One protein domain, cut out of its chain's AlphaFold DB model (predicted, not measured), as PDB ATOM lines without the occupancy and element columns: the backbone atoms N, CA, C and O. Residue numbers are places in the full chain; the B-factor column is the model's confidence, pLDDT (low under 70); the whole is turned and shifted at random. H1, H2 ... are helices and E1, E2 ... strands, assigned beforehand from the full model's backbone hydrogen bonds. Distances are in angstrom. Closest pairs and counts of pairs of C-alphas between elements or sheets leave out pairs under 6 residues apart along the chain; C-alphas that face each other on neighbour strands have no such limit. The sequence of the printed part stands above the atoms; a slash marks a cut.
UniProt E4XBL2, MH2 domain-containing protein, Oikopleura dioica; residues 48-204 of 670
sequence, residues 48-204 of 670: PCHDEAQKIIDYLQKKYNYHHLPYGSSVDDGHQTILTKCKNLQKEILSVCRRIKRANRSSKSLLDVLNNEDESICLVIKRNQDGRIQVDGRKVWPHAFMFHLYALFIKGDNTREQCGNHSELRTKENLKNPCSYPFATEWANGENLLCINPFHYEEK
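What this domain is: This is residues 48 to 204 of the 670 residues of the protein "MH2 domain-containing protein" of Oikopleura dioica (UniProt E4XBL2). A helical core, with H5 near the middle and the long H1 touching each of the other four helices, has three small two-stranded ribbons round H3 and H5. H2 and the loop before it make one end of the longest axis, and the ribbon of E1 and E5 with the loop before E5 lies toward the other end. The printed part has 157 residues with five named helices and six named strands, in the order H1 H2 H3 H4 E1 E2 E3 H5 E4 E5 E6; the class is mixed, helices and strands. The three sheets, E1 - E5, E2 - E3 and E4 - E6, are each antiparallel. The whole is compact, with a radius of gyration of the C-alphas of 15.3 A, and its outline is elongated, spanning 53 by 33 by 28 A.

How they stand to each other: H1, residues 48 to 68, touches H2, residues 75 to 85, with its residues 61 to 65 alone, the closest C-alphas being those of Asn 65 and Gly 78, 6.3 A apart; their lines are only just about perpendicular, at 72 degrees. With residues 49 to 57 alone H1 touches H3, residues 89 to 103, at a steep tilt of 51 degrees, opposite ways; the closest C-alphas are those of Ala 53 and Leu 94, 5.2 A apart. With residues 52 to 56 alone it touches H4, residues 110 to 115, at a shallow tilt of 28 degrees, the same way; the C-alphas of Ile 56 and Leu 111 come closest, at 5.9 A. With residues 60 to 64 alone it touches residues 152 to 153 of H5, residues 142 to 153, at a steep tilt of 40 degrees, the same way; the C-alphas of Tyr 64 and Phe 153 come closest, at 4.7 A. The helix packing is mostly crossed, with one of these four tilts shallow. H3 and H5 are close but not clearly touching, the closest C-alphas being those of Val 96 and Pro 142, 7.6 A apart. E1, residues 124 to 126, comes closest to H3 at the C-alphas of Ile 125 and Ile 100, 5.3 A apart. E1 and E5, residues 193 to 195, are antiparallel neighbours, with N 125 and O 194 within hydrogen-bond range at 2.9 A. E2, residues 133 to 135, and E3, residues 138 to 140, form a hairpin, with N 133 and O 140 within hydrogen-bond range at 2.8 A. E4, residues 169 to 171, and E6, residues 201 to 203, are antiparallel neighbours, with N 170 and O 202 within hydrogen-bond range at 2.9 A. The closest C-alphas of H5 and E6 are those of Phe 147 and Tyr 201, 7.0 A apart. Every O i to N i+4 pair is within hydrogen-bond range in H1, H4 and H5; in H2 it is 6 of 7 and in H3 9 of 11.

Where its parts are: H1 begins at C-alpha 48, (140.214, 120.130, 193.844), and is 30.1 A long from first to last C-alpha. H2 measures 16.3 A, H3 21.2 A, H4 8.6 A and H5 16.6 A. H5 begins at C-alpha 142, (131.259, 111.602, 177.202). E1 and E5 each measure 7.0 A, E2 and E3 6.4 A, E4 and E6 6.9 A. E6 ends at C-alpha 203, (130.733, 116.465, 163.136).

The domain as a whole: The two C-alphas farthest apart are those of Gly 72 and Gly 190, at 53.8 A. The printed part has no cut. The links H5 to E4, residues 154 to 168, and E4 to E5, residues 172 to 192, are long. The mean pLDDT of the printed part is 78.9, and residues 66 to 87 and 156 to 165 are under 70.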
ATOM      1  N   PRO A  48     139.515 119.669 195.051       71.12
ATOM      2  CA  PRO A  48     140.214 120.130 193.844       71.12
ATOM      3  C   PRO A  48     139.538 119.744 192.521       71.12
ATOM      4  O   PRO A  48     139.766 120.388 191.504       71.12
ATOM      5  N   CYS A  49     138.724 118.681 192.505       74.81
ATOM      6  CA  CYS A  49     137.927 118.313 191.331       74.81
ATOM      7  C   CYS A  49     136.677 119.198 191.176       74.81
ATOM      8  O   CYS A  49     136.229 119.420 190.057       74.81
ATOM      9  N   HIS A  50     136.107 119.673 192.286       81.31
ATOM     10  CA  HIS A  50     134.982 120.608 192.300       81.31
ATOM     11  C   HIS A  50     135.436 122.025 191.945       81.31
ATOM     12  O   HIS A  50     134.781 122.690 191.152       81.31
ATOM     13  N   ASP A  51     136.580 122.456 192.479       81.50
ATOM     14  CA  ASP A  51     137.167 123.768 192.204       81.50
ATOM     15  C   ASP A  51     137.595 123.883 190.722       81.50
ATOM     16  O   ASP A  51     137.375 124.905 190.082       81.50
ATOM     17  N   GLU A  52     138.151 122.813 190.137       83.69
ATOM     18  CA  GLU A  52     138.452 122.714 188.697       83.69
ATOM     19  C   GLU A  52     137.184 122.687 187.832       83.69
ATOM     20  O   GLU A  52     137.104 123.412 186.843       83.69
ATOM     21  N   ALA A  53     136.181 121.879 188.200       86.00
ATOM     22  CA  ALA A  53     134.915 121.831 187.471       86.00
ATOM     23  C   ALA A  53     134.201 123.190 187.479       86.00
ATOM     24  O   ALA A  53     133.639 123.574 186.459       86.00
ATOM     25  N   GLN A  54     134.273 123.933 188.590       84.75
ATOM     26  CA  GLN A  54     133.728 125.284 188.671       84.75
ATOM     27  C   GLN A  54     134.486 126.244 187.746       84.75
ATOM     28  O   GLN A  54     133.851 126.840 186.889       84.75
ATOM     29  N   LYS A  55     135.826 126.275 187.779       87.25
ATOM     30  CA  LYS A  55     136.629 127.100 186.850       87.25
ATOM     31  C   LYS A  55     136.316 126.841 185.371       87.25
ATOM     32  O   LYS A  55     136.355 127.770 184.571       87.25
ATOM     33  N   ILE A  56     136.010 125.595 184.997       86.50
ATOM     34  CA  ILE A  56     135.587 125.248 183.630       86.50
ATOM     35  C   ILE A  56     134.191 125.815 183.326       86.50
ATOM     36  O   ILE A  56     133.982 126.344 182.239       86.50
ATOM     37  N   ILE A  57     133.248 125.761 184.270       84.56
ATOM     38  CA  ILE A  57     131.917 126.375 184.121       84.56
ATOM     39  C   ILE A  57     132.038 127.898 184.001       84.56
ATOM     40  O   ILE A  57     131.463 128.468 183.078       84.56
ATOM     41  N   ASP A  58     132.830 128.536 184.863       84.06
ATOM     42  CA  ASP A  58     133.066 129.984 184.864       84.06
ATOM     43  C   ASP A  58     133.718 130.440 183.538       84.06
ATOM     44  O   ASP A  58     133.347 131.462 182.959       84.06
ATOM     45  N   TYR A  59     134.657 129.644 183.003       85.88
ATOM     46  CA  TYR A  59     135.265 129.857 181.685       85.88
ATOM     47  C   TYR A  59     134.243 129.737 180.543       85.88
ATOM     48  O   TYR A  59     134.169 130.624 179.690       85.88
ATOM     49  N   LEU A  60     133.434 128.670 180.535       82.56
ATOM     50  CA  LEU A  60     132.399 128.449 179.520       82.56
ATOM     51  C   LEU A  60     131.343 129.566 179.555       82.56
ATOM     52  O   LEU A  60     130.963 130.073 178.503       82.56
ATOM     53  N   GLN A  61     130.928 130.011 180.747       77.62
ATOM     54  CA  GLN A  61     130.056 131.177 180.938       77.62
ATOM     55  C   GLN A  61     130.684 132.452 180.356       77.62
ATOM     56  O   GLN A  61     130.028 133.166 179.599       77.62
ATOM     57  N   LYS A  62     131.968 132.717 180.640       81.25
ATOM     58  CA  LYS A  62     132.683 133.890 180.108       81.25
ATOM     59  C   LYS A  62     132.779 133.876 178.576       81.25
ATOM     60  O   LYS A  62     132.541 134.912 177.958       81.25
ATOM     61  N   LYS A  63     133.099 132.729 177.962       80.00
ATOM     62  CA  LYS A  63     133.129 132.560 176.495       80.00
ATOM     63  C   LYS A  63     131.729 132.730 175.881       80.00
ATOM     64  O   LYS A  63     131.580 133.537 174.969       80.00
ATOM     65  N   TYR A  64     130.694 132.080 176.423       73.00
ATOM     66  CA  TYR A  64     129.313 132.218 175.932       73.00
ATOM     67  C   TYR A  64     128.825 133.675 175.985       73.00
ATOM     68  O   TYR A  64     128.295 134.189 175.000       73.00
ATOM     69  N   ASN A  65     129.071 134.371 177.098       71.25
ATOM     70  CA  ASN A  65     128.702 135.779 177.258       71.25
ATOM     71  C   ASN A  65     129.424 136.692 176.249       71.25
ATOM     72  O   ASN A  65     128.812 137.624 175.735       71.25
ATOM     73  N   TYR A  66     130.688 136.402 175.916       68.62
ATOM     74  CA  TYR A  66     131.450 137.132 174.894       68.62
ATOM     75  C   TYR A  66     130.895 136.936 173.472       68.62
ATOM     76  O   TYR A  66     130.938 137.862 172.668       68.62
ATOM     77  N   HIS A  67     130.349 135.757 173.158       64.50
ATOM     78  CA  HIS A  67     129.805 135.457 171.828       64.50
ATOM     79  C   HIS A  67     128.312 135.806 171.649       64.50
ATOM     80  O   HIS A  67     127.859 135.880 170.505       64.50
ATOM     81  N   HIS A  68     127.536 136.009 172.729       61.16
ATOM     82  CA  HIS A  68     126.062 136.064 172.645       61.16
ATOM     83  C   HIS A  68     125.330 137.184 173.398       61.16
ATOM     84  O   HIS A  68     124.109 137.261 173.259       61.16
ATOM     85  N   LEU A  69     125.999 138.061 174.153       56.91
ATOM     86  CA  LEU A  69     125.326 139.229 174.742       56.91
ATOM     87  C   LEU A  69     125.308 140.408 173.747       56.91
ATOM     88  O   LEU A  69     126.371 140.964 173.464       56.91
ATOM     89  N   PRO A  70     124.141 140.846 173.231       51.62
ATOM     90  CA  PRO A  70     124.047 142.148 172.587       51.62
ATOM     91  C   PRO A  70     124.254 143.264 173.624       51.62
ATOM     92  O   PRO A  70     123.994 143.104 174.819       51.62
ATOM     93  N   TYR A  71     124.757 144.406 173.157       43.06
ATOM     94  CA  TYR A  71     125.223 145.505 174.003       43.06
ATOM     95  C   TYR A  71     124.098 146.040 174.916       43.06
ATOM     96  O   TYR A  71     123.177 146.702 174.443       43.06
ATOM     97  N   GLY A  72     124.177 145.743 176.221       50.44
ATOM     98  CA  GLY A  72     123.190 146.145 177.236       50.44
ATOM     99  C   GLY A  72     122.415 145.011 177.931       50.44
ATOM    100  O   GLY A  72     121.610 145.305 178.810       50.44
ATOM    101  N   SER A  73     122.630 143.738 177.581       50.81
ATOM    102  CA  SER A  73     122.013 142.584 178.274       50.81
ATOM    103  C   SER A  73     122.661 142.261 179.633       50.81
ATOM    104  O   SER A  73     123.850 142.521 179.824       50.81
ATOM    105  N   SER A  74     121.906 141.669 180.574       54.56
ATOM    106  CA  SER A  74     122.429 141.336 181.911       54.56
ATOM    107  C   SER A  74     123.320 140.089 181.902       54.56
ATOM    108  O   SER A  74     123.158 139.172 181.096       54.56
ATOM    109  N   VAL A  75     124.245 140.022 182.861       54.62
ATOM    110  CA  VAL A  75     125.111 138.854 183.096       54.62
ATOM    111  C   VAL A  75     124.295 137.641 183.574       54.62
ATOM    112  O   VAL A  75     124.632 136.500 183.245       54.62
ATOM    113  N   ASP A  76     123.198 137.878 184.300       53.91
ATOM    114  CA  ASP A  76     122.340 136.835 184.879       53.91
ATOM    115  C   ASP A  76     121.566 136.028 183.817       53.91
ATOM    116  O   ASP A  76     121.352 134.821 183.980       53.91
ATOM    117  N   ASP A  77     121.205 136.660 182.695       52.59
ATOM    118  CA  ASP A  77     120.455 136.027 181.599       52.59
ATOM    119  C   ASP A  77     121.261 134.888 180.949       52.59
ATOM    120  O   ASP A  77     120.722 133.821 180.621       52.59
ATOM    121  N   GLY A  78     122.581 135.075 180.828       53.97
ATOM    122  CA  GLY A  78     123.510 134.037 180.384       53.97
ATOM    123  C   GLY A  78     123.540 132.854 181.354       53.97
ATOM    124  O   GLY A  78     123.369 131.705 180.941       53.97
ATOM    125  N   HIS A  79     123.665 133.126 182.658       54.75
ATOM    126  CA  HIS A  79     123.692 132.096 183.700       54.75
ATOM    127  C   HIS A  79     122.415 131.231 183.693       54.75
ATOM    128  O   HIS A  79     122.489 129.997 183.699       54.75
ATOM    129  N   GLN A  80     121.240 131.860 183.595       56.03
ATOM    130  CA  GLN A  80     119.956 131.153 183.565       56.03
ATOM    131  C   GLN A  80     119.743 130.355 182.267       56.03
ATOM    132  O   GLN A  80     119.239 129.224 182.307       56.03
ATOM    133  N   THR A  81     120.169 130.893 181.119       55.66
ATOM    134  CA  THR A  81     120.117 130.193 179.822       55.66
ATOM    135  C   THR A  81     120.964 128.919 179.841       55.66
ATOM    136  O   THR A  81     120.518 127.861 179.390       55.66
ATOM    137  N   ILE A  82     122.161 128.990 180.428       57.31
ATOM    138  CA  ILE A  82     123.105 127.871 180.536       57.31
ATOM    139  C   ILE A  82     122.541 126.747 181.418       57.31
ATOM    140  O   ILE A  82     122.583 125.579 181.022       57.31
ATOM    141  N   LEU A  83     121.934 127.085 182.561       58.84
ATOM    142  CA  LEU A  83     121.246 126.113 183.420       58.84
ATOM    143  C   LEU A  83     119.983 125.528 182.771       58.84
ATOM    144  O   LEU A  83     119.645 124.372 183.019       58.84
ATOM    145  N   THR A  84     119.295 126.291 181.918       61.22
ATOM    146  CA  THR A  84     118.081 125.830 181.227       61.22
ATOM    147  C   THR A  84     118.399 124.862 180.085       61.22
ATOM    148  O   THR A  84     117.750 123.815 179.999       61.22
ATOM    149  N   LYS A  85     119.415 125.158 179.257       58.59
ATOM    150  CA  LYS A  85     119.900 124.253 178.197       58.59
ATOM    151  C   LYS A  85     120.584 123.012 178.787       58.59
ATOM    152  O   LYS A  85     120.223 121.886 178.459       58.59
ATOM    153  N   CYS A  86     121.530 123.196 179.710       66.25
ATOM    154  CA  CYS A  86     122.380 122.125 180.238       66.25
ATOM    155  C   CYS A  86     122.075 121.819 181.718       66.25
ATOM    156  O   CYS A  86     122.928 121.975 182.590       66.25
ATOM    157  N   LYS A  87     120.860 121.331 182.014       62.66
ATOM    158  CA  LYS A  87     120.315 121.137 183.383       62.66
ATOM    159  C   LYS A  87     121.172 120.316 184.366       62.66
ATOM    160  O   LYS A  87     120.927 120.370 185.568       62.66
ATOM    161  N   ASN A  88     122.156 119.556 183.882       72.81
ATOM    162  CA  ASN A  88     123.060 118.729 184.691       72.81
ATOM    163  C   ASN A  88     124.546 119.156 184.620       72.81
ATOM    164  O   ASN A  88     125.385 118.497 185.246       72.81
ATOM    165  N   LEU A  89     124.879 120.243 183.909       76.75
ATOM    166  CA  LEU A  89     126.239 120.631 183.489       76.75
ATOM    167  C   LEU A  89     127.308 120.460 184.579       76.75
ATOM    168  O   LEU A  89     128.322 119.794 184.367       76.75
ATOM    169  N   GLN A  90     127.053 121.007 185.770       81.12
ATOM    170  CA  GLN A  90     127.989 120.968 186.897       81.12
ATOM    171  C   GLN A  90     128.265 119.539 187.387       81.12
ATOM    172  O   GLN A  90     129.411 119.200 187.684       81.12
ATOM    173  N   LYS A  91     127.248 118.667 187.427       82.94
ATOM    174  CA  LYS A  91     127.412 117.252 187.804       82.94
ATOM    175  C   LYS A  91     128.178 116.474 186.733       82.94
ATOM    176  O   LYS A  91     128.933 115.564 187.075       82.94
ATOM    177  N   GLU A  92     127.992 116.822 185.462       85.38
ATOM    178  CA  GLU A  92     128.560 116.124 184.305       85.38
ATOM    179  C   GLU A  92     130.035 116.493 184.073       85.38
ATOM    180  O   GLU A  92     130.868 115.582 184.051       85.38
ATOM    181  N   ILE A  93     130.397 117.783 184.074       87.81
ATOM    182  CA  ILE A  93     131.802 118.246 184.052       87.81
ATOM    183  C   ILE A  93     132.573 117.679 185.253       87.81
ATOM    184  O   ILE A  93     133.637 117.082 185.094       87.81
ATOM    185  N   LEU A  94     132.002 117.746 186.460       88.25
ATOM    186  CA  LEU A  94     132.601 117.153 187.659       88.25
ATOM    187  C   LEU A  94     132.755 115.621 187.548       88.25
ATOM    188  O   LEU A  94     133.687 115.043 188.109       88.25
ATOM    189  N   SER A  95     131.877 114.945 186.801       88.00
ATOM    190  CA  SER A  95     132.010 113.522 186.455       88.00
ATOM    191  C   SER A  95     133.168 113.256 185.486       88.00
ATOM    192  O   SER A  95     133.799 112.197 185.573       88.00
ATOM    193  N   VAL A  96     133.451 114.192 184.579       89.44
ATOM    194  CA  VAL A  96     134.545 114.126 183.602       89.44
ATOM    195  C   VAL A  96     135.900 114.390 184.266       89.44
ATOM    196  O   VAL A  96     136.761 113.513 184.207       89.44
ATOM    197  N   CYS A  97     136.083 115.501 184.988       89.00
ATOM    198  CA  CYS A  97     137.367 115.834 185.631       89.00
ATOM    199  C   CYS A  97     137.816 114.736 186.614       89.00
ATOM    200  O   CYS A  97     138.975 114.314 186.621       89.00
ATOM    201  N   ARG A  98     136.867 114.159 187.371       88.31
ATOM    202  CA  ARG A  98     137.100 112.986 188.239       88.31
ATOM    203  C   ARG A  98     137.515 111.717 187.486       88.31
ATOM    204  O   ARG A  98     138.078 110.827 188.116       88.31
ATOM    205  N   ARG A  99     137.195 111.567 186.197       88.81
ATOM    206  CA  ARG A  99     137.614 110.415 185.377       88.81
ATOM    207  C   ARG A  99     138.972 110.654 184.723       88.81
ATOM    208  O   ARG A  99     139.788 109.741 184.780       88.81
ATOM    209  N   ILE A 100     139.251 111.862 184.225       88.19
ATOM    210  CA  ILE A 100     140.574 112.235 183.687       88.19
ATOM    211  C   ILE A 100     141.647 112.031 184.771       88.19
ATOM    212  O   ILE A 100     142.595 111.270 184.577       88.19
ATOM    213  N   LYS A 101     141.429 112.577 185.978       87.19
ATOM    214  CA  LYS A 101     142.336 112.408 187.133       87.19
ATOM    215  C   LYS A 101     142.487 110.962 187.634       87.19
ATOM    216  O   LYS A 101     143.453 110.666 188.325       87.19
ATOM    217  N   ARG A 102     141.556 110.055 187.309       86.06
ATOM    218  CA  ARG A 102     141.683 108.612 187.609       86.06
ATOM    219  C   ARG A 102     142.389 107.829 186.509       86.06
ATOM    220  O   ARG A 102     142.954 106.787 186.811       86.06
ATOM    221  N   ALA A 103     142.314 108.288 185.260       82.81
ATOM    222  CA  ALA A 103     143.070 107.706 184.158       82.81
ATOM    223  C   ALA A 103     144.551 108.090 184.257       82.81
ATOM    224  O   ALA A 103     145.408 107.247 184.023       82.81
ATOM    225  N   ASN A 104     144.847 109.340 184.642       81.94
ATOM    226  CA  ASN A 104     146.210 109.852 184.835       81.94
ATOM    227  C   ASN A 104     147.130 109.613 183.610       81.94
ATOM    228  O   ASN A 104     148.314 109.317 183.752       81.94
ATOM    229  N   ARG A 105     146.549 109.706 182.403       79.94
ATOM    230  CA  ARG A 105     147.224 109.545 181.098       79.94
ATOM    231  C   ARG A 105     147.449 110.866 180.346       79.94
ATOM    232  O   ARG A 105     148.195 110.876 179.376       79.94
ATOM    233  N   SER A 106     146.809 111.959 180.761       75.88
ATOM    234  CA  SER A 106     146.868 113.256 180.071       75.88
ATOM    235  C   SER A 106     147.799 114.228 180.799       75.88
ATOM    236  O   SER A 106     147.697 114.387 182.012       75.88
ATOM    237  N   SER A 107     148.689 114.886 180.051       74.69
ATOM    238  CA  SER A 107     149.716 115.810 180.562       74.69
ATOM    239  C   SER A 107     149.207 117.221 180.891       74.69
ATOM    240  O   SER A 107     149.907 117.982 181.554       74.69
ATOM    241  N   LYS A 108     147.997 117.571 180.441       82.19
ATOM    242  CA  LYS A 108     147.313 118.852 180.678       82.19
ATOM    243  C   LYS A 108     145.928 118.614 181.287       82.19
ATOM    244  O   LYS A 108     145.348 117.540 181.097       82.19
ATOM    245  N   SER A 109     145.384 119.598 182.006       86.44
ATOM    246  CA  SER A 109     144.002 119.532 182.497       86.44
ATOM    247  C   SER A 109     142.992 119.786 181.372       86.44
ATOM    248  O   SER A 109     143.334 120.277 180.294       86.44
ATOM    249  N   LEU A 110     141.715 119.490 181.635       88.00
ATOM    250  CA  LEU A 110     140.636 119.819 180.700       88.00
ATOM    251  C   LEU A 110     140.523 121.339 180.474       88.00
ATOM    252  O   LEU A 110     140.246 121.769 179.359       88.00
ATOM    253  N   LEU A 111     140.780 122.149 181.505       88.00
ATOM    254  CA  LEU A 111     140.744 123.606 181.392       88.00
ATOM    255  C   LEU A 111     141.863 124.133 180.478       88.00
ATOM    256  O   LEU A 111     141.615 125.019 179.670       88.00
ATOM    257  N   ASP A 112     143.065 123.559 180.553       87.31
ATOM    258  CA  ASP A 112     144.202 123.985 179.722       87.31
ATOM    259  C   ASP A 112     143.974 123.672 178.238       87.31
ATOM    260  O   ASP A 112     144.299 124.486 177.377       87.31
ATOM    261  N   VAL A 113     143.385 122.512 177.932       88.88
ATOM    262  CA  VAL A 113     143.048 122.122 176.554       88.88
ATOM    263  C   VAL A 113     141.935 123.004 175.983       88.88
ATOM    264  O   VAL A 113     142.043 123.434 174.839       88.88
ATOM    265  N   LEU A 114     140.908 123.336 176.777       87.94
ATOM    266  CA  LEU A 114     139.852 124.275 176.372       87.94
ATOM    267  C   LEU A 114     140.377 125.710 176.193       87.94
ATOM    268  O   LEU A 114     139.973 126.381 175.251       87.94
ATOM    269  N   ASN A 115     141.290 126.170 177.055       87.50
ATOM    270  CA  ASN A 115     141.884 127.511 176.978       87.50
ATOM    271  C   ASN A 115     142.698 127.744 175.698       87.50
ATOM    272  O   ASN A 115     142.668 128.850 175.166       87.50
ATOM    273  N   ASN A 116     143.448 126.732 175.248       87.00
ATOM    274  CA  ASN A 116     144.420 126.843 174.152       87.00
ATOM    275  C   ASN A 116     143.942 126.191 172.837       87.00
ATOM    276  O   ASN A 116     144.728 126.090 171.900       87.00
ATOM    277  N   GLU A 117     142.697 125.706 172.798       86.56
ATOM    278  CA  GLU A 117     142.097 124.937 171.693       86.56
ATOM    279  C   GLU A 117     143.006 123.790 171.185       86.56
ATOM    280  O   GLU A 117     143.254 123.604 169.996       86.56
ATOM    281  N   ASP A 118     143.556 123.028 172.141       85.50
ATOM    282  CA  ASP A 118     144.726 122.166 171.936       85.50
ATOM    283  C   ASP A 118     144.398 120.797 171.305       85.50
ATOM    284  O   ASP A 118     143.949 119.855 171.967       85.50
ATOM    285  N   GLU A 119     144.700 120.667 170.013       88.56
ATOM    286  CA  GLU A 119     144.618 119.419 169.241       88.56
ATOM    287  C   GLU A 119     145.786 118.443 169.473       88.56
ATOM    288  O   GLU A 119     145.712 117.293 169.042       88.56
ATOM    289  N   SER A 120     146.870 118.832 170.149       85.12
ATOM    290  CA  SER A 120     148.088 118.004 170.213       85.12
ATOM    291  C   SER A 120     148.010 116.822 171.192       85.12
ATOM    292  O   SER A 120     148.820 115.897 171.095       85.12
ATOM    293  N   ILE A 121     147.050 116.829 172.130       88.44
ATOM    294  CA  ILE A 121     147.003 115.927 173.297       88.44
ATOM    295  C   ILE A 121     145.656 115.198 173.415       88.44
ATOM    296  O   ILE A 121     144.585 115.798 173.340       88.44
ATOM    297  N   CYS A 122     145.695 113.893 173.701       90.94
ATOM    298  CA  CYS A 122     144.499 113.134 174.070       90.94
ATOM    299  C   CYS A 122     144.082 113.426 175.529       90.94
ATOM    300  O   CYS A 122     144.844 113.171 176.468       90.94
ATOM    301  N   LEU A 123     142.840 113.876 175.744       92.44
ATOM    302  CA  LEU A 123     142.201 113.888 177.068       92.44
ATOM    303  C   LEU A 123     141.489 112.557 177.290       92.44
ATOM    304  O   LEU A 123     140.491 112.294 176.626       92.44
ATOM    305  N   VAL A 124     141.987 111.712 178.193       92.25
ATOM    306  CA  VAL A 124     141.606 110.288 178.223       92.25
ATOM    307  C   VAL A 124     140.837 109.902 179.488       92.25
ATOM    308  O   VAL A 124     141.173 110.310 180.600       92.25
ATOM    309  N   ILE A 125     139.814 109.058 179.323       91.94
ATOM    310  CA  ILE A 125     139.079 108.394 180.409       91.94
ATOM    311  C   ILE A 125     138.990 106.882 180.164       91.94
ATOM    312  O   ILE A 125     139.042 106.425 179.025       91.94
ATOM    313  N   LYS A 126     138.794 106.089 181.225       89.50
ATOM    314  CA  LYS A 126     138.457 104.664 181.076       89.50
ATOM    315  C   LYS A 126     137.064 104.504 180.462       89.50
ATOM    316  O   LYS A 126     136.112 105.127 180.943       89.50
ATOM    317  N   ARG A 127     136.950 103.667 179.425       87.38
ATOM    318  CA  ARG A 127     135.678 103.332 178.769       87.38
ATOM    319  C   ARG A 127     134.811 102.493 179.720       87.38
ATOM    320  O   ARG A 127     135.317 101.704 180.519       87.38
ATOM    321  N   ASN A 128     133.496 102.646 179.619       84.38
ATOM    322  CA  ASN A 128     132.534 101.702 180.197       84.38
ATOM    323  C   ASN A 128     132.160 100.652 179.136       84.38
ATOM    324  O   ASN A 128     132.271 100.946 177.950       84.38
ATOM    325  N   GLN A 129     131.619  99.494 179.541       78.31
ATOM    326  CA  GLN A 129     131.089  98.459 178.623       78.31
ATOM    327  C   GLN A 129     130.102  99.016 177.576       78.31
ATOM    328  O   GLN A 129     130.036  98.541 176.456       78.31
ATOM    329  N   ASP A 130     129.340 100.038 177.961       76.06
ATOM    330  CA  ASP A 130     128.303 100.701 177.162       76.06
ATOM    331  C   ASP A 130     128.823 101.987 176.470       76.06
ATOM    332  O   ASP A 130     128.049 102.750 175.900       76.06
ATOM    333  N   GLY A 131     130.113 102.321 176.632       79.94
ATOM    334  CA  GLY A 131     130.770 103.578 176.219       79.94
ATOM    335  C   GLY A 131     130.234 104.874 176.867       79.94
ATOM    336  O   GLY A 131     130.962 105.860 176.993       79.94
ATOM    337  N   ARG A 132     128.985 104.867 177.337       86.31
ATOM    338  CA  ARG A 132     128.265 105.949 178.015       86.31
ATOM    339  C   ARG A 132     128.674 106.057 179.483       86.31
ATOM    340  O   ARG A 132     128.797 105.051 180.183       86.31
ATOM    341  N   ILE A 133     128.821 107.281 179.986       86.62
ATOM    342  CA  ILE A 133     128.945 107.553 181.423       86.62
ATOM    343  C   ILE A 133     127.558 107.722 182.044       86.62
ATOM    344  O   ILE A 133     126.696 108.378 181.466       86.62
ATOM    345  N   GLN A 134     127.338 107.151 183.230       85.69
ATOM    346  CA  GLN A 134     126.147 107.459 184.021       85.69
ATOM    347  C   GLN A 134     126.434 108.640 184.956       85.69
ATOM    348  O   GLN A 134     127.458 108.652 185.652       85.69
ATOM    349  N   VAL A 135     125.532 109.622 184.963       81.88
ATOM    350  CA  VAL A 135     125.552 110.797 185.841       81.88
ATOM    351  C   VAL A 135     124.117 111.101 186.265       81.88
ATOM    352  O   VAL A 135     123.250 111.275 185.416       81.88
ATOM    353  N   ASP A 136     123.860 111.151 187.574       77.94
ATOM    354  CA  ASP A 136     122.566 111.588 188.131       77.94
ATOM    355  C   ASP A 136     121.344 110.844 187.538       77.94
ATOM    356  O   ASP A 136     120.324 111.432 187.190       77.94
ATOM    357  N   GLY A 137     121.485 109.529 187.337       74.44
ATOM    358  CA  GLY A 137     120.476 108.666 186.708       74.44
ATOM    359  C   GLY A 137     120.510 108.624 185.173       74.44
ATOM    360  O   GLY A 137     120.132 107.602 184.603       74.44
ATOM    361  N   ARG A 138     121.029 109.654 184.489       78.06
ATOM    362  CA  ARG A 138     121.112 109.714 183.015       78.06
ATOM    363  C   ARG A 138     122.360 109.005 182.477       78.06
ATOM    364  O   ARG A 138     123.399 108.991 183.135       78.06
ATOM    365  N   LYS A 139     122.273 108.439 181.267       84.00
ATOM    366  CA  LYS A 139     123.418 107.925 180.488       84.00
ATOM    367  C   LYS A 139     123.790 108.934 179.399       84.00
ATOM    368  O   LYS A 139     122.921 109.316 178.623       84.00
ATOM    369  N   VAL A 140     125.062 109.320 179.316       83.81
ATOM    370  CA  VAL A 140     125.571 110.364 178.408       83.81
ATOM    371  C   VAL A 140     126.813 109.863 177.661       83.81
ATOM    372  O   VAL A 140     127.662 109.192 178.251       83.81
ATOM    373  N   TRP A 141     126.946 110.183 176.371       88.38
ATOM    374  CA  TRP A 141     128.171 109.939 175.597       88.38
ATOM    375  C   TRP A 141     129.235 110.989 175.964       88.38
ATOM    376  O   TRP A 141     129.021 112.168 175.692       88.38
ATOM    377  N   PRO A 142     130.374 110.618 176.579       89.94
ATOM    378  CA  PRO A 142     131.259 111.602 177.202       89.94
ATOM    379  C   PRO A 142     132.008 112.480 176.187       89.94
ATOM    380  O   PRO A 142     132.126 113.678 176.409       89.94
ATOM    381  N   HIS A 143     132.459 111.924 175.057       89.75
ATOM    382  CA  HIS A 143     133.104 112.698 173.988       89.75
ATOM    383  C   HIS A 143     132.102 113.646 173.298       89.75
ATOM    384  O   HIS A 143     132.425 114.805 173.067       89.75
ATOM    385  N   ALA A 144     130.869 113.192 173.035       88.44
ATOM    386  CA  ALA A 144     129.856 113.991 172.343       88.44
ATOM    387  C   ALA A 144     129.297 115.112 173.228       88.44
ATOM    388  O   ALA A 144     129.053 116.214 172.748       88.44
ATOM    389  N   PHE A 145     129.183 114.865 174.536       87.75
ATOM    390  CA  PHE A 145     128.945 115.906 175.534       87.75
ATOM    391  C   PHE A 145     130.055 116.966 175.513       87.75
ATOM    392  O   PHE A 145     129.753 118.148 175.374       87.75
ATOM    393  N   MET A 146     131.331 116.563 175.572       88.75
ATOM    394  CA  MET A 146     132.447 117.518 175.527       88.75
ATOM    395  C   MET A 146     132.480 118.324 174.222       88.75
ATOM    396  O   MET A 146     132.660 119.541 174.266       88.75
ATOM    397  N   PHE A 147     132.252 117.677 173.076       88.56
ATOM    398  CA  PHE A 147     132.155 118.345 171.776       88.56
ATOM    399  C   PHE A 147     130.984 119.339 171.721       88.56
ATOM    400  O   PHE A 147     131.147 120.463 171.257       88.56
ATOM    401  N   HIS A 148     129.815 118.972 172.249       83.69
ATOM    402  CA  HIS A 148     128.652 119.857 172.295       83.69
ATOM    403  C   HIS A 148     128.872 121.086 173.194       83.69
ATOM    404  O   HIS A 148     128.435 122.177 172.834       83.69
ATOM    405  N   LEU A 149     129.601 120.955 174.313       84.00
ATOM    406  CA  LEU A 149     130.011 122.118 175.111       84.00
ATOM    407  C   LEU A 149     130.964 123.040 174.335       84.00
ATOM    408  O   LEU A 149     130.829 124.258 174.407       84.00
ATOM    409  N   TYR A 150     131.894 122.484 173.558       85.25
ATOM    410  CA  TYR A 150     132.748 123.279 172.675       85.25
ATOM    411  C   TYR A 150     131.929 124.023 171.601       85.25
ATOM    412  O   TYR A 150     132.075 125.237 171.446       85.25
ATOM    413  N   ALA A 151     131.005 123.331 170.925       81.12
ATOM    414  CA  ALA A 151     130.133 123.922 169.911       81.12
ATOM    415  C   ALA A 151     129.262 125.067 170.472       81.12
ATOM    416  O   ALA A 151     129.333 126.190 169.972       81.12
ATOM    417  N   LEU A 152     128.511 124.809 171.552       77.56
ATOM    418  CA  LEU A 152     127.606 125.785 172.173       77.56
ATOM    419  C   LEU A 152     128.331 127.012 172.749       77.56
ATOM    420  O   LEU A 152     127.871 128.134 172.565       77.56
ATOM    421  N   PHE A 153     129.410 126.809 173.514       75.94
ATOM    422  CA  PHE A 153     129.966 127.860 174.378       75.94
ATOM    423  C   PHE A 153     131.206 128.543 173.795       75.94
ATOM    424  O   PHE A 153     131.487 129.674 174.175       75.94
ATOM    425  N   ILE A 154     131.961 127.870 172.917       74.88
ATOM    426  CA  ILE A 154     133.269 128.347 172.430       74.88
ATOM    427  C   ILE A 154     133.221 128.680 170.932       74.88
ATOM    428  O   ILE A 154     133.757 129.712 170.544       74.88
ATOM    429  N   LYS A 155     132.531 127.876 170.105       75.12
ATOM    430  CA  LYS A 155     132.199 128.254 168.713       75.12
ATOM    431  C   LYS A 155     130.971 129.165 168.599       75.12
ATOM    432  O   LYS A 155     130.800 129.823 167.577       75.12
ATOM    433  N   GLY A 156     130.113 129.188 169.620       68.25
ATOM    434  CA  GLY A 156     128.872 129.963 169.630       68.25
ATOM    435  C   GLY A 156     127.770 129.423 168.706       68.25
ATOM    436  O   GLY A 156     126.879 130.167 168.286       68.25
ATOM    437  N   ASP A 157     127.821 128.133 168.363       68.75
ATOM    438  CA  ASP A 157     126.788 127.483 167.560       68.75
ATOM    439  C   ASP A 157     125.547 127.198 168.416       68.75
ATOM    440  O   ASP A 157     125.502 126.246 169.190       68.75
ATOM    441  N   ASN A 158     124.515 128.029 168.259       64.06
ATOM    442  CA  ASN A 158     123.241 127.888 168.964       64.06
ATOM    443  C   ASN A 158     122.202 127.014 168.237       64.06
ATOM    444  O   ASN A 158     121.066 126.942 168.704       64.06
ATOM    445  N   THR A 159     122.541 126.347 167.127       57.56
ATOM    446  CA  THR A 159     121.569 125.548 166.349       57.56
ATOM    447  C   THR A 159     121.066 124.295 167.075       57.56
ATOM    448  O   THR A 159     120.054 123.719 166.673       57.56
ATOM    449  N   ARG A 160     121.740 123.858 168.150       58.50
ATOM    450  CA  ARG A 160     121.477 122.579 168.831       58.50
ATOM    451  C   ARG A 160     120.995 122.756 170.264       58.50
ATOM    452  O   ARG A 160     121.760 123.113 171.153       58.50
ATOM    453  N   GLU A 161     119.737 122.400 170.512       52.78
ATOM    454  CA  GLU A 161     119.137 122.406 171.856       52.78
ATOM    455  C   GLU A 161     119.574 121.227 172.747       52.78
ATOM    456  O   GLU A 161     119.303 121.231 173.948       52.78
ATOM    457  N   GLN A 162     120.209 120.197 172.179       57.59
ATOM    458  CA  GLN A 162     120.562 118.956 172.878       57.59
ATOM    459  C   GLN A 162     121.949 118.450 172.469       57.59
ATOM    460  O   GLN A 162     122.404 118.685 171.347       57.59
ATOM    461  N   CYS A 163     122.599 117.701 173.364       57.72
ATOM    462  CA  CYS A 163     123.859 117.023 173.070       57.72
ATOM    463  C   CYS A 163     123.664 116.011 171.931       57.72
ATOM    464  O   CYS A 163     122.887 115.066 172.080       57.72
ATOM    465  N   GLY A 164     124.384 116.197 170.820       58.28
ATOM    466  CA  GLY A 164     124.306 115.316 169.654       58.28
ATOM    467  C   GLY A 164     124.588 113.850 170.000       58.28
ATOM    468  O   GLY A 164     125.374 113.536 170.900       58.28
ATOM    469  N   ASN A 165     123.935 112.929 169.290       68.62
ATOM    470  CA  ASN A 165     124.202 111.503 169.463       68.62
ATOM    471  C   ASN A 165     125.624 111.179 168.967       68.62
ATOM    472  O   ASN A 165     126.056 111.738 167.963       68.62
ATOM    473  N   HIS A 166     126.335 110.239 169.606       76.44
ATOM    474  CA  HIS A 166     127.697 109.855 169.189       76.44
ATOM    475  C   HIS A 166     127.777 109.549 167.681       76.44
ATOM    476  O   HIS A 166     128.731 109.944 167.021       76.44
ATOM    477  N   SER A 167     126.747 108.903 167.120       78.31
ATOM    478  CA  SER A 167     126.664 108.561 165.695       78.31
ATOM    479  C   SER A 167     126.902 109.737 164.740       78.31
ATOM    480  O   SER A 167     127.258 109.494 163.589       78.31
ATOM    481  N   GLU A 168     126.700 110.973 165.198       78.06
ATOM    482  CA  GLU A 168     126.829 112.221 164.442       78.06
ATOM    483  C   GLU A 168     128.252 112.796 164.435       78.06
ATOM    484  O   GLU A 168     128.511 113.742 163.701       78.06
ATOM    485  N   LEU A 169     129.179 112.236 165.218       85.94
ATOM    486  CA  LEU A 169     130.576 112.671 165.280       85.94
ATOM    487  C   LEU A 169     131.507 111.625 164.658       85.94
ATOM    488  O   LEU A 169     131.234 110.421 164.706       85.94
ATOM    489  N   ARG A 170     132.633 112.079 164.104       86.38
ATOM    490  CA  ARG A 170     133.807 111.242 163.814       86.38
ATOM    491  C   ARG A 170     135.039 111.814 164.511       86.38
ATOM    492  O   ARG A 170     135.047 112.964 164.940       86.38
ATOM    493  N   THR A 171     136.066 110.990 164.677       89.12
ATOM    494  CA  THR A 171     137.403 111.496 165.015       89.12
ATOM    495  C   THR A 171     137.957 112.197 163.779       89.12
ATOM    496  O   THR A 171     137.762 111.696 162.675       89.12
ATOM    497  N   LYS A 172     138.609 113.349 163.952       86.88
ATOM    498  CA  LYS A 172     139.282 114.043 162.847       86.88
ATOM    499  C   LYS A 172     140.403 113.173 162.284       86.88
ATOM    500  O   LYS A 172     141.234 112.673 163.041       86.88
ATOM    501  N   GLU A 173     140.438 113.044 160.964       81.19
ATOM    502  CA  GLU A 173     141.491 112.324 160.244       81.19
ATOM    503  C   GLU A 173     142.763 113.193 160.131       81.19
ATOM    504  O   GLU A 173     143.853 112.741 160.474       81.19
ATOM    505  N   ASN A 174     142.613 114.485 159.812       78.88
ATOM    506  CA  ASN A 174     143.718 115.418 159.536       78.88
ATOM    507  C   ASN A 174     144.311 116.093 160.799       78.88
ATOM    508  O   ASN A 174     144.653 117.277 160.785       78.88
ATOM    509  N   LEU A 175     144.413 115.372 161.922       83.56
ATOM    510  CA  LEU A 175     145.060 115.886 163.141       83.56
ATOM    511  C   LEU A 175     146.588 115.859 163.013       83.56
ATOM    512  O   LEU A 175     147.157 114.817 162.694       83.56
ATOM    513  N   LYS A 176     147.262 116.952 163.408       81.38
ATOM    514  CA  LYS A 176     148.741 117.027 163.482       81.38
ATOM    515  C   LYS A 176     149.363 115.867 164.275       81.38
ATOM    516  O   LYS A 176     150.411 115.361 163.898       81.38
ATOM    517  N   ASN A 177     148.683 115.444 165.344       82.88
ATOM    518  CA  ASN A 177     148.953 114.211 166.079       82.88
ATOM    519  C   ASN A 177     147.690 113.329 166.016       82.88
ATOM    520  O   ASN A 177     146.693 113.693 166.648       82.88
ATOM    521  N   PRO A 178     147.693 112.181 165.311       85.81
ATOM    522  CA  PRO A 178     146.534 111.293 165.246       85.81
ATOM    523  C   PRO A 178     146.023 110.875 166.631       85.81
ATOM    524  O   PRO A 178     146.799 110.533 167.530       85.81
ATOM    525  N   CYS A 179     144.700 110.890 166.817       90.62
ATOM    526  CA  CYS A 179     144.088 110.569 168.106       90.62
ATOM    527  C   CYS A 179     144.376 109.111 168.496       90.62
ATOM    528  O   CYS A 179     143.890 108.183 167.857       90.62
ATOM    529  N   SER A 180     145.126 108.898 169.580       89.38
ATOM    530  CA  SER A 180     145.583 107.562 169.994       89.38
ATOM    531  C   SER A 180     144.513 106.716 170.697       89.38
ATOM    532  O   SER A 180     144.756 105.547 170.972       89.38
ATOM    533  N   TYR A 181     143.350 107.298 171.021       91.38
ATOM    534  CA  TYR A 181     142.239 106.628 171.719       91.38
ATOM    535  C   TYR A 181     140.867 107.046 171.134       91.38
ATOM    536  O   TYR A 181     140.032 107.596 171.860       91.38
ATOM    537  N   PRO A 182     140.622 106.862 169.822       89.62
ATOM    538  CA  PRO A 182     139.407 107.336 169.158       89.62
ATOM    539  C   PRO A 182     138.185 106.528 169.615       89.62
ATOM    540  O   PRO A 182     138.298 105.334 169.891       89.62
ATOM    541  N   PHE A 183     136.986 107.127 169.664       87.31
ATOM    542  CA  PHE A 183     135.801 106.387 170.133       87.31
ATOM    543  C   PHE A 183     135.506 105.121 169.311       87.31
ATOM    544  O   PHE A 183     135.075 104.118 169.888       87.31
ATOM    545  N   ALA A 184     135.737 105.155 167.996       83.44
ATOM    546  CA  ALA A 184     135.431 104.050 167.087       83.44
ATOM    547  C   ALA A 184     136.158 102.738 167.445       83.44
ATOM    548  O   ALA A 184     135.647 101.660 167.153       83.44
ATOM    549  N   THR A 185     137.307 102.819 168.122       82.69
ATOM    550  CA  THR A 185     138.084 101.662 168.573       82.69
ATOM    551  C   THR A 185     137.784 101.377 170.046       82.69
ATOM    552  O   THR A 185     137.837 102.275 170.886       82.69
ATOM    553  N   GLU A 186     137.458 100.129 170.398       78.00
ATOM    554  CA  GLU A 186     137.191  99.760 171.801       78.00
ATOM    555  C   GLU A 186     138.463  99.536 172.626       78.00
ATOM    556  O   GLU A 186     138.494  99.849 173.815       78.00
ATOM    557  N   TRP A 187     139.507  99.017 171.980       79.44
ATOM    558  CA  TRP A 187     140.819  98.743 172.559       79.44
ATOM    559  C   TRP A 187     141.885  99.410 171.698       79.44
ATOM    560  O   TRP A 187     142.252  98.888 170.648       79.44
ATOM    561  N   ALA A 188     142.368 100.571 172.129       73.69
ATOM    562  CA  ALA A 188     143.424 101.298 171.435       73.69
ATOM    563  C   ALA A 188     144.738 101.137 172.210       73.69
ATOM    564  O   ALA A 188     144.763 101.277 173.433       73.69
ATOM    565  N   ASN A 189     145.819 100.781 171.510       75.31
ATOM    566  CA  ASN A 189     147.140 100.501 172.094       75.31
ATOM    567  C   ASN A 189     147.121  99.471 173.247       75.31
ATOM    568  O   ASN A 189     147.908  99.556 174.185       75.31
ATOM    569  N   GLY A 190     146.190  98.509 173.203       77.31
ATOM    570  CA  GLY A 190     145.996  97.512 174.262       77.31
ATOM    571  C   GLY A 190     145.272  98.023 175.517       77.31
ATOM    572  O   GLY A 190     145.030  97.234 176.428       77.31
ATOM    573  N   GLU A 191     144.863  99.296 175.574       82.88
ATOM    574  CA  GLU A 191     144.100  99.856 176.693       82.88
ATOM    575  C   GLU A 191     142.627 100.118 176.317       82.88
ATOM    576  O   GLU A 191     142.305 100.689 175.274       82.88
ATOM    577  N   ASN A 192     141.699  99.755 177.211       87.69
ATOM    578  CA  ASN A 192     140.265 100.037 177.056       87.69
ATOM    579  C   ASN A 192     139.936 101.467 177.544       87.69
ATOM    580  O   ASN A 192     139.360 101.700 178.618       87.69
ATOM    581  N   LEU A 193     140.419 102.437 176.769       90.12
ATOM    582  CA  LEU A 193     140.395 103.871 177.041       90.12
ATOM    583  C   LEU A 193     139.662 104.641 175.933       90.12
ATOM    584  O   LEU A 193     139.399 104.125 174.851       90.12
ATOM    585  N   LEU A 194     139.298 105.887 176.228       91.31
ATOM    586  CA  LEU A 194     138.534 106.757 175.339       91.31
ATOM    587  C   LEU A 194     139.027 108.203 175.439       91.31
ATOM    588  O   LEU A 194     139.003 108.788 176.526       91.31
ATOM    589  N   CYS A 195     139.406 108.795 174.306       93.19
ATOM    590  CA  CYS A 195     139.630 110.230 174.190       93.19
ATOM    591  C   CYS A 195     138.298 110.994 174.205       93.19
ATOM    592  O   CYS A 195     137.325 110.615 173.551       93.19
ATOM    593  N   ILE A 196     138.278 112.100 174.940       93.31
ATOM    594  CA  ILE A 196     137.160 113.034 175.093       93.31
ATOM    595  C   ILE A 196     137.596 114.491 174.859       93.31
ATOM    596  O   ILE A 196     136.882 115.411 175.251       93.31
ATOM    597  N   ASN A 197     138.769 114.708 174.249       93.38
ATOM    598  CA  ASN A 197     139.190 116.034 173.801       93.38
ATOM    599  C   ASN A 197     138.211 116.504 172.704       93.38
ATOM    600  O   ASN A 197     138.147 115.839 171.670       93.38
ATOM    601  N   PRO A 198     137.451 117.605 172.886       91.19
ATOM    602  CA  PRO A 198     136.505 118.067 171.871       91.19
ATOM    603  C   PRO A 198     137.187 118.409 170.541       91.19
ATOM    604  O   PRO A 198     136.591 118.193 169.494       91.19
ATOM    605  N   PHE A 199     138.446 118.857 170.562       91.25
ATOM    606  CA  PHE A 199     139.191 119.225 169.360       91.25
ATOM    607  C   PHE A 199     139.626 118.009 168.521       91.25
ATOM    608  O   PHE A 199     139.924 118.170 167.341       91.25
ATOM    609  N   HIS A 200     139.602 116.788 169.077       92.44
ATOM    610  CA  HIS A 200     139.875 115.536 168.346       92.44
ATOM    611  C   HIS A 200     138.674 114.986 167.577       92.44
ATOM    612  O   HIS A 200     138.825 114.047 166.793       92.44
ATOM    613  N   TYR A 201     137.490 115.552 167.791       90.75
ATOM    614  CA  TYR A 201     136.278 115.171 167.081       90.75
ATOM    615  C   TYR A 201     135.832 116.292 166.150       90.75
ATOM    616  O   TYR A 201     136.114 117.473 166.356       90.75
ATOM    617  N   GLU A 202     135.100 115.898 165.124       87.31
ATOM    618  CA  GLU A 202     134.315 116.788 164.288       87.31
ATOM    619  C   GLU A 202     132.939 116.175 164.059       87.31
ATOM    620  O   GLU A 202     132.709 114.983 164.299       87.31
ATOM    621  N   GLU A 203     132.004 116.995 163.598       83.50
ATOM    622  CA  GLU A 203     130.733 116.465 163.136       83.50
ATOM    623  C   GLU A 203     130.950 115.717 161.827       83.50
ATOM    624  O   GLU A 203     131.598 116.222 160.911       83.50
ATOM    625  N   LYS A 204     130.354 114.529 161.702       74.44
ATOM    626  CA  LYS A 204     130.102 113.981 160.372       74.44
ATOM    627  C   LYS A 204     129.209 114.979 159.655       74.44
ATOM    628  O   LYS A 204     128.208 115.411 160.230       74.44
TER     629      LYS A 204